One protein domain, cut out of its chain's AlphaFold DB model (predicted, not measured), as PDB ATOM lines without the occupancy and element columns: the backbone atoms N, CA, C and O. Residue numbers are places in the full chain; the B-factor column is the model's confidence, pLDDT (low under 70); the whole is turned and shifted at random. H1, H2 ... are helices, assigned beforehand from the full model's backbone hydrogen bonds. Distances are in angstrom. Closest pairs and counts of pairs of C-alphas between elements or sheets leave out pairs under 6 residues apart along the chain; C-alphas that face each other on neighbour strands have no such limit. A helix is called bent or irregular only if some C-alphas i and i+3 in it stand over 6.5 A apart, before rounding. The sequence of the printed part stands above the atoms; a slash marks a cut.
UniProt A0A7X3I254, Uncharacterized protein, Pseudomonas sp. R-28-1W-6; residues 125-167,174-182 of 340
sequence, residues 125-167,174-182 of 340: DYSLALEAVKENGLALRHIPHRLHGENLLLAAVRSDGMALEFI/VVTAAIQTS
ATOM      1  N   ASP A 125     127.581 121.000 172.795       84.38
ATOM      2  CA  ASP A 125     128.213 122.236 172.357       84.38
ATOM      3  C   ASP A 125     129.638 122.369 172.921       84.38
ATOM      4  O   ASP A 125     130.110 121.566 173.732       84.38
ATOM      5  N   TYR A 126     130.356 123.402 172.475       87.88
ATOM      6  CA  TYR A 126     131.726 123.648 172.923       87.88
ATOM      7  C   TYR A 126     131.823 123.929 174.433       87.88
ATOM      8  O   TYR A 126     132.825 123.578 175.053       87.88
ATOM      9  N   SER A 127     130.811 124.564 175.035       87.00
ATOM     10  CA  SER A 127     130.838 124.926 176.456       87.00
ATOM     11  C   SER A 127     130.728 123.685 177.332       87.00
ATOM     12  O   SER A 127     131.552 123.491 178.225       87.00
ATOM     13  N   LEU A 128     129.757 122.818 177.040       84.31
ATOM     14  CA  LEU A 128     129.552 121.558 177.743       84.31
ATOM     15  C   LEU A 128     130.742 120.613 177.547       84.31
ATOM     16  O   LEU A 128     131.238 120.036 178.513       84.31
ATOM     17  N   ALA A 129     131.257 120.518 176.316       93.38
ATOM     18  CA  ALA A 129     132.476 119.772 176.014       93.38
ATOM     19  C   ALA A 129     133.671 120.267 176.849       93.38
ATOM     20  O   ALA A 129     134.408 119.465 177.423       93.38
ATOM     21  N   LEU A 130     133.856 121.590 176.954       95.12
ATOM     22  CA  LEU A 130     134.945 122.185 177.728       95.12
ATOM     23  C   LEU A 130     134.797 121.944 179.235       95.12
ATOM     24  O   LEU A 130     135.800 121.733 179.915       95.12
ATOM     25  N   GLU A 131     133.576 121.993 179.765       90.56
ATOM     26  CA  GLU A 131     133.294 121.646 181.161       90.56
ATOM     27  C   GLU A 131     133.610 120.170 181.439       90.56
ATOM     28  O   GLU A 131     134.317 119.880 182.404       90.56
ATOM     29  N   ALA A 132     133.188 119.264 180.550       94.25
ATOM     30  CA  ALA A 132     133.432 117.829 180.676       94.25
ATOM     31  C   ALA A 132     134.927 117.493 180.732       94.25
ATOM     32  O   ALA A 132     135.365 116.801 181.648       94.25
ATOM     33  N   VAL A 133     135.734 118.015 179.795       98.06
ATOM     34  CA  VAL A 133     137.180 117.707 179.754       98.06
ATOM     35  C   VAL A 133     137.974 118.370 180.870       98.06
ATOM     36  O   VAL A 133     139.047 117.889 181.218       98.06
ATOM     37  N   LYS A 134     137.486 119.487 181.426       96.62
ATOM     38  CA  LYS A 134     138.109 120.110 182.600       96.62
ATOM     39  C   LYS A 134     137.892 119.266 183.846       96.62
ATOM     40  O   LYS A 134     138.820 119.153 184.639       96.62
ATOM     41  N   GLU A 135     136.699 118.693 184.000       95.69
ATOM     42  CA  GLU A 135     136.392 117.768 185.094       95.69
ATOM     43  C   GLU A 135     137.168 116.453 184.925       95.69
ATOM     44  O   GLU A 135     137.891 116.057 185.835       95.69
ATOM     45  N   ASN A 136     137.125 115.844 183.734       97.38
ATOM     46  CA  ASN A 136     137.850 114.617 183.421       97.38
ATOM     47  C   ASN A 136     138.380 114.633 181.982       97.38
ATOM     48  O   ASN A 136     137.614 114.503 181.025       97.38
ATOM     49  N   GLY A 137     139.703 114.720 181.815       98.00
ATOM     50  CA  GLY A 137     140.340 114.767 180.494       98.00
ATOM     51  C   GLY A 137     139.972 113.601 179.565       98.00
ATOM     52  O   GLY A 137     139.872 113.790 178.352       98.00
ATOM     53  N   LEU A 138     139.678 112.411 180.108       98.25
ATOM     54  CA  LEU A 138     139.281 111.230 179.329       98.25
ATOM     55  C   LEU A 138     137.858 111.318 178.758       98.25
ATOM     56  O   LEU A 138     137.481 110.465 177.949       98.25
ATOM     57  N   ALA A 139     137.068 112.326 179.147       97.81
ATOM     58  CA  ALA A 139     135.776 112.629 178.532       97.81
ATOM     59  C   ALA A 139     135.916 112.993 177.043       97.81
ATOM     60  O   ALA A 139     134.967 112.826 176.278       97.81
ATOM     61  N   LEU A 140     137.116 113.405 176.606       98.25
ATOM     62  CA  LEU A 140     137.417 113.736 175.212       98.25
ATOM     63  C   LEU A 140     137.015 112.635 174.220       98.25
ATOM     64  O   LEU A 140     136.574 112.953 173.119       98.25
ATOM     65  N   ARG A 141     137.096 111.359 174.619       97.56
ATOM     66  CA  ARG A 141     136.732 110.210 173.773       97.56
ATOM     67  C   ARG A 141     135.267 110.201 173.318       97.56
ATOM     68  O   ARG A 141     134.949 109.551 172.331       97.56
ATOM     69  N   HIS A 142     134.391 110.880 174.059       95.69
ATOM     70  CA  HIS A 142     132.953 110.964 173.789       95.69
ATOM     71  C   HIS A 142     132.565 112.296 173.136       95.69
ATOM     72  O   HIS A 142     131.408 112.491 172.775       95.69
ATOM     73  N   ILE A 143     133.513 113.227 172.983       95.56
ATOM     74  CA  ILE A 143     133.229 114.532 172.398       95.56
ATOM     75  C   ILE A 143     133.321 114.446 170.872       95.56
ATOM     76  O   ILE A 143     134.364 114.037 170.352       95.56
ATOM     77  N   PRO A 144     132.290 114.910 170.143       93.62
ATOM     78  CA  PRO A 144     132.299 114.912 168.690       93.62
ATOM     79  C   PRO A 144     133.506 115.634 168.081       93.62
ATOM     80  O   PRO A 144     133.828 116.765 168.453       93.62
ATOM     81  N   HIS A 145     134.115 115.025 167.058       94.12
ATOM     82  CA  HIS A 145     135.314 115.551 166.390       94.12
ATOM     83  C   HIS A 145     135.154 116.976 165.846       94.12
ATOM     84  O   HIS A 145     136.117 117.739 165.835       94.12
ATOM     85  N   ARG A 146     133.939 117.392 165.456       94.69
ATOM     86  CA  ARG A 146     133.665 118.772 165.003       94.69
ATOM     87  C   ARG A 146     133.979 119.844 166.061       94.69
ATOM     88  O   ARG A 146     134.145 121.003 165.699       94.69
ATOM     89  N   LEU A 147     134.051 119.476 167.344       95.62
ATOM     90  CA  LEU A 147     134.384 120.376 168.455       95.62
ATOM     91  C   LEU A 147     135.869 120.344 168.841       95.62
ATOM     92  O   LEU A 147     136.282 121.100 169.722       95.62
ATOM     93  N   HIS A 148     136.678 119.482 168.216       95.56
ATOM     94  CA  HIS A 148     138.098 119.318 168.537       95.56
ATOM     95  C   HIS A 148     138.903 120.522 168.033       95.56
ATOM     96  O   HIS A 148     139.498 120.509 166.959       95.56
ATOM     97  N   GLY A 149     138.911 121.593 168.825       96.12
ATOM     98  CA  GLY A 149     139.809 122.734 168.671       96.12
ATOM     99  C   GLY A 149     140.985 122.662 169.646       96.12
ATOM    100  O   GLY A 149     140.873 122.070 170.718       96.12
ATOM    101  N   GLU A 150     142.100 123.323 169.320       96.62
ATOM    102  CA  GLU A 150     143.338 123.272 170.118       96.62
ATOM    103  C   GLU A 150     143.118 123.614 171.603       96.62
ATOM    104  O   GLU A 150     143.654 122.940 172.477       96.62
ATOM    105  N   ASN A 151     142.254 124.586 171.912       97.62
ATOM    106  CA  ASN A 151     141.918 124.948 173.294       97.62
ATOM    107  C   ASN A 151     141.219 123.822 174.073       97.62
ATOM    108  O   ASN A 151     141.505 123.636 175.257       97.62
ATOM    109  N   LEU A 152     140.314 123.079 173.428       98.25
ATOM    110  CA  LEU A 152     139.613 121.953 174.047       98.25
ATOM    111  C   LEU A 152     140.582 120.790 174.280       98.25
ATOM    112  O   LEU A 152     140.629 120.237 175.376       98.25
ATOM    113  N   LEU A 153     141.400 120.472 173.271       98.62
ATOM    114  CA  LEU A 153     142.419 119.427 173.358       98.62
ATOM    115  C   LEU A 153     143.437 119.735 174.463       98.62
ATOM    116  O   LEU A 153     143.751 118.865 175.272       98.62
ATOM    117  N   LEU A 154     143.897 120.990 174.557       98.69
ATOM    118  CA  LEU A 154     144.777 121.445 175.633       98.69
ATOM    119  C   LEU A 154     144.117 121.346 177.007       98.69
ATOM    120  O   LEU A 154     144.789 120.976 177.965       98.69
ATOM    121  N   ALA A 155     142.829 121.679 177.128       98.31
ATOM    122  CA  ALA A 155     142.105 121.519 178.384       98.31
ATOM    123  C   ALA A 155     142.029 120.042 178.801       98.31
ATOM    124  O   ALA A 155     142.313 119.732 179.956       98.31
ATOM    125  N   ALA A 156     141.743 119.143 177.854       98.62
ATOM    126  CA  ALA A 156     141.679 117.706 178.102       98.62
ATOM    127  C   ALA A 156     143.021 117.136 178.581       98.62
ATOM    128  O   ALA A 156     143.078 116.547 179.655       98.62
ATOM    129  N   VAL A 157     144.118 117.374 177.850       98.62
ATOM    130  CA  VAL A 157     145.437 116.816 178.212       98.62
ATOM    131  C   VAL A 157     146.072 117.465 179.445       98.62
ATOM    132  O   VAL A 157     146.985 116.899 180.045       98.62
ATOM    133  N   ARG A 158     145.624 118.666 179.829       98.44
ATOM    134  CA  ARG A 158     146.003 119.303 181.102       98.44
ATOM    135  C   ARG A 158     145.218 118.752 182.288       98.44
ATOM    136  O   ARG A 158     145.738 118.788 183.396       98.44
ATOM    137  N   SER A 159     143.991 118.284 182.062       97.88
ATOM    138  CA  SER A 159     143.200 117.584 183.081       97.88
ATOM    139  C   SER A 159     143.708 116.150 183.274       97.88
ATOM    140  O   SER A 159     143.983 115.740 184.397       97.88
ATOM    141  N   ASP A 160     143.935 115.420 182.179       98.25
ATOM    142  CA  ASP A 160     144.557 114.095 182.191       98.25
ATOM    143  C   ASP A 160     145.460 113.926 180.960       98.25
ATOM    144  O   ASP A 160     144.984 113.857 179.826       98.25
ATOM    145  N   GLY A 161     146.775 113.813 181.175       97.81
ATOM    146  CA  GLY A 161     147.750 113.641 180.091       97.81
ATOM    147  C   GLY A 161     147.510 112.389 179.238       97.81
ATOM    148  O   GLY A 161     147.922 112.346 178.079       97.81
ATOM    149  N   MET A 162     146.798 111.388 179.764       98.19
ATOM    150  CA  MET A 162     146.429 110.183 179.022       98.19
ATOM    151  C   MET A 162     145.354 110.439 177.958       98.19
ATOM    152  O   MET A 162     145.236 109.642 177.032       98.19
ATOM    153  N   ALA A 163     144.637 111.569 178.017       98.38
ATOM    154  CA  ALA A 163     143.663 111.966 176.997       98.38
ATOM    155  C   ALA A 163     144.278 112.125 175.594       98.38
ATOM    156  O   ALA A 163     143.548 112.108 174.603       98.38
ATOM    157  N   LEU A 164     145.613 112.225 175.501       98.12
ATOM    158  CA  LEU A 164     146.356 112.218 174.240       98.12
ATOM    159  C   LEU A 164     146.028 110.996 173.362       98.12
ATOM    160  O   LEU A 164     146.083 111.111 172.144       98.12
ATOM    161  N   GLU A 165     145.631 109.866 173.960       97.94
ATOM    162  CA  GLU A 165     145.162 108.660 173.256       97.94
ATOM    163  C   GLU A 165     144.077 108.940 172.211       97.94
ATOM    164  O   GLU A 165     144.041 108.306 171.159       97.94
ATOM    165  N   PHE A 166     143.189 109.892 172.503       97.38
ATOM    166  CA  PHE A 166     142.010 110.184 171.691       97.38
ATOM    167  C   PHE A 166     142.255 111.287 170.655       97.38
ATOM    168  O   PHE A 166     141.309 111.769 170.032       97.38
ATOM    169  N   ILE A 167     143.514 111.704 170.474       96.44
ATOM    170  CA  ILE A 167     143.905 112.785 169.570       96.44
ATOM    171  C   ILE A 167     144.765 112.187 168.449       96.44
ATOM    172  O   ILE A 167     145.946 111.935 168.674       96.44
ATOM    173  N   VAL A 174     150.023 120.449 172.287       98.12
ATOM    174  CA  VAL A 174     149.184 119.431 172.945       98.12
ATOM    175  C   VAL A 174     150.036 118.262 173.439       98.12
ATOM    176  O   VAL A 174     149.909 117.868 174.596       98.12
ATOM    177  N   VAL A 175     150.961 117.766 172.611       97.94
ATOM    178  CA  VAL A 175     151.909 116.700 172.985       97.94
ATOM    179  C   VAL A 175     152.733 117.087 174.212       97.94
ATOM    180  O   VAL A 175     152.832 116.321 175.170       97.94
ATOM    181  N   THR A 176     153.310 118.291 174.201       96.88
ATOM    182  CA  THR A 176     154.138 118.775 175.313       96.88
ATOM    183  C   THR A 176     153.313 118.905 176.591       96.88
ATOM    184  O   THR A 176     153.747 118.441 177.642       96.88
ATOM    185  N   ALA A 177     152.108 119.477 176.500       97.75
ATOM    186  CA  ALA A 177     151.211 119.605 177.644       97.75
ATOM    187  C   ALA A 177     150.823 118.233 178.221       97.75
ATOM    188  O   ALA A 177     150.868 118.057 179.431       97.75
ATOM    189  N   ALA A 178     150.518 117.249 177.370       98.06
ATOM    190  CA  ALA A 178     150.187 115.893 177.801       98.06
ATOM    191  C   ALA A 178     151.339 115.216 178.563       98.06
ATOM    192  O   ALA A 178     151.112 114.652 179.631       98.06
ATOM    193  N   ILE A 179     152.574 115.313 178.051       97.88
ATOM    194  CA  ILE A 179     153.772 114.754 178.702       97.88
ATOM    195  C   ILE A 179     154.054 115.437 180.044       97.88
ATOM    196  O   ILE A 179     154.433 114.771 181.009       97.88
ATOM    197  N   GLN A 180     153.870 116.756 180.115       96.62
ATOM    198  CA  GLN A 180     154.053 117.512 181.354       96.62
ATOM    199  C   GLN A 180     153.025 117.128 182.419       96.62
ATOM    200  O   GLN A 180     153.373 117.070 183.595       96.62
ATOM    201  N   THR A 181     151.789 116.825 182.018       97.00
ATOM    202  CA  THR A 181     150.752 116.313 182.925       97.00
ATOM    203  C   THR A 181     151.020 114.862 183.336       97.00
ATOM    204  O   THR A 181     150.849 114.504 184.497       97.00
ATOM    205  N   SER A 182     151.419 114.003 182.395       97.19
ATOM    206  CA  SER A 182     151.690 112.584 182.636       97.19
ATOM    207  C   SER A 182     152.816 112.098 181.732       97.19
ATOM    208  O   SER A 182     152.625 111.908 180.531       97.19
TER     209      SER A 182
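What this domain is: This is residues 125 to 167 and 174 to 182 of the 340 residues of an uncharacterized protein of Pseudomonas sp. R-28-1W-6 (UniProt A0A7X3I254). Two layers of helices make up this domain: H1, H3 and H5 form a row and run the same way, and the two short helices H2 and H4 lie side by side over one side of that row, running the opposite way. H3 is the middle helix of the row, with H1 and H5 on its two sides, and the longest axis of the domain runs across the row from H1 to H5. The printed part has 52 residues with five named helices, H1 to H5 in order along the chain, and no named strand; the class is all helix. The whole is compact, with a radius of gyration of the C-alphas of 9.4 A, and its spans are 28 by 18 by 15 A.

Where its parts are: H1 is residues 126 to 135, 14.3 A from first to last C-alpha, and begins with C-alpha 126 at (131.726, 123.648, 172.923). H2, residues 137 to 142, is 10.7 A long. H3, residues 150 to 159, is 14.2 A long and begins with C-alpha 150 at (143.338, 123.272, 170.118). H4, residues 161 to 166, is 10.7 A long. H5, residues 174 to 181, is 10.6 A long and ends with C-alpha 181 at (150.752, 116.313, 182.925). H2 and H4 are neither bent nor irregular, but only just: C-alphas 138 and 141, and C-alphas 161 and 164, are each 6.2 A apart.

How they stand to each other: H3 is the hub, touching the four other helices. H1 and H3 touch at a shallow tilt of 20 degrees, the same way; their closest C-alphas, of Val 133 and Ala 156, are 4.8 A apart. H3 and H5 touch at a shallow tilt of 16 degrees, the same way, with the closest C-alphas, of Val 157 and Ala 178, 4.9 A apart. H2 and H3 touch at a steep tilt of 54 degrees, opposite ways, with the C-alphas of Gly 137 and Ala 156 closest at 4.0 A. H3 and H4 touch only at the corner by their link, and only just, with 3 pairs of C-alphas within 8 A, the closest those of Val 157 and Ala 163 at 5.3 A. H2 and H4 touch at a shallow tilt of 12 degrees, the same way, with the C-alphas of Leu 138 and Ala 163 closest at 5.0 A. H4 and H5 touch at 36 degrees, only just a steep tilt, opposite ways, with the C-alphas of Gly 161 and Ala 178 closest at 4.0 A. The helix packing is part aligned, part crossed: 3 of 6 touching pairs, those at the corner left out, are at a shallow tilt. H1 is apart from H4 and H5, and H2 is apart from H5. In H1, H3 and H5 every O i to N i+4 pair is within hydrogen-bond range; in H2 and in H4 it is 0 of 2, while 3 of 3 O i to N i+3 pairs are within range in each.

The domain as a whole: The outline is only just elongated, and the two C-alphas farthest apart, of Asp 125 and Gln 180, are 27.8 A apart. Residues 168 to 173 are not printed, and C-alphas 167 and 174 across the cut are 9.1 A apart; the link from H4 to H5 runs across this cut. Of the links that are printed whole, H1 to H2 and H3 to H4 are tight, H2 to H3 is short, and none is long. The mean pLDDT of the printed part is 96.1, and no printed residue is under 70.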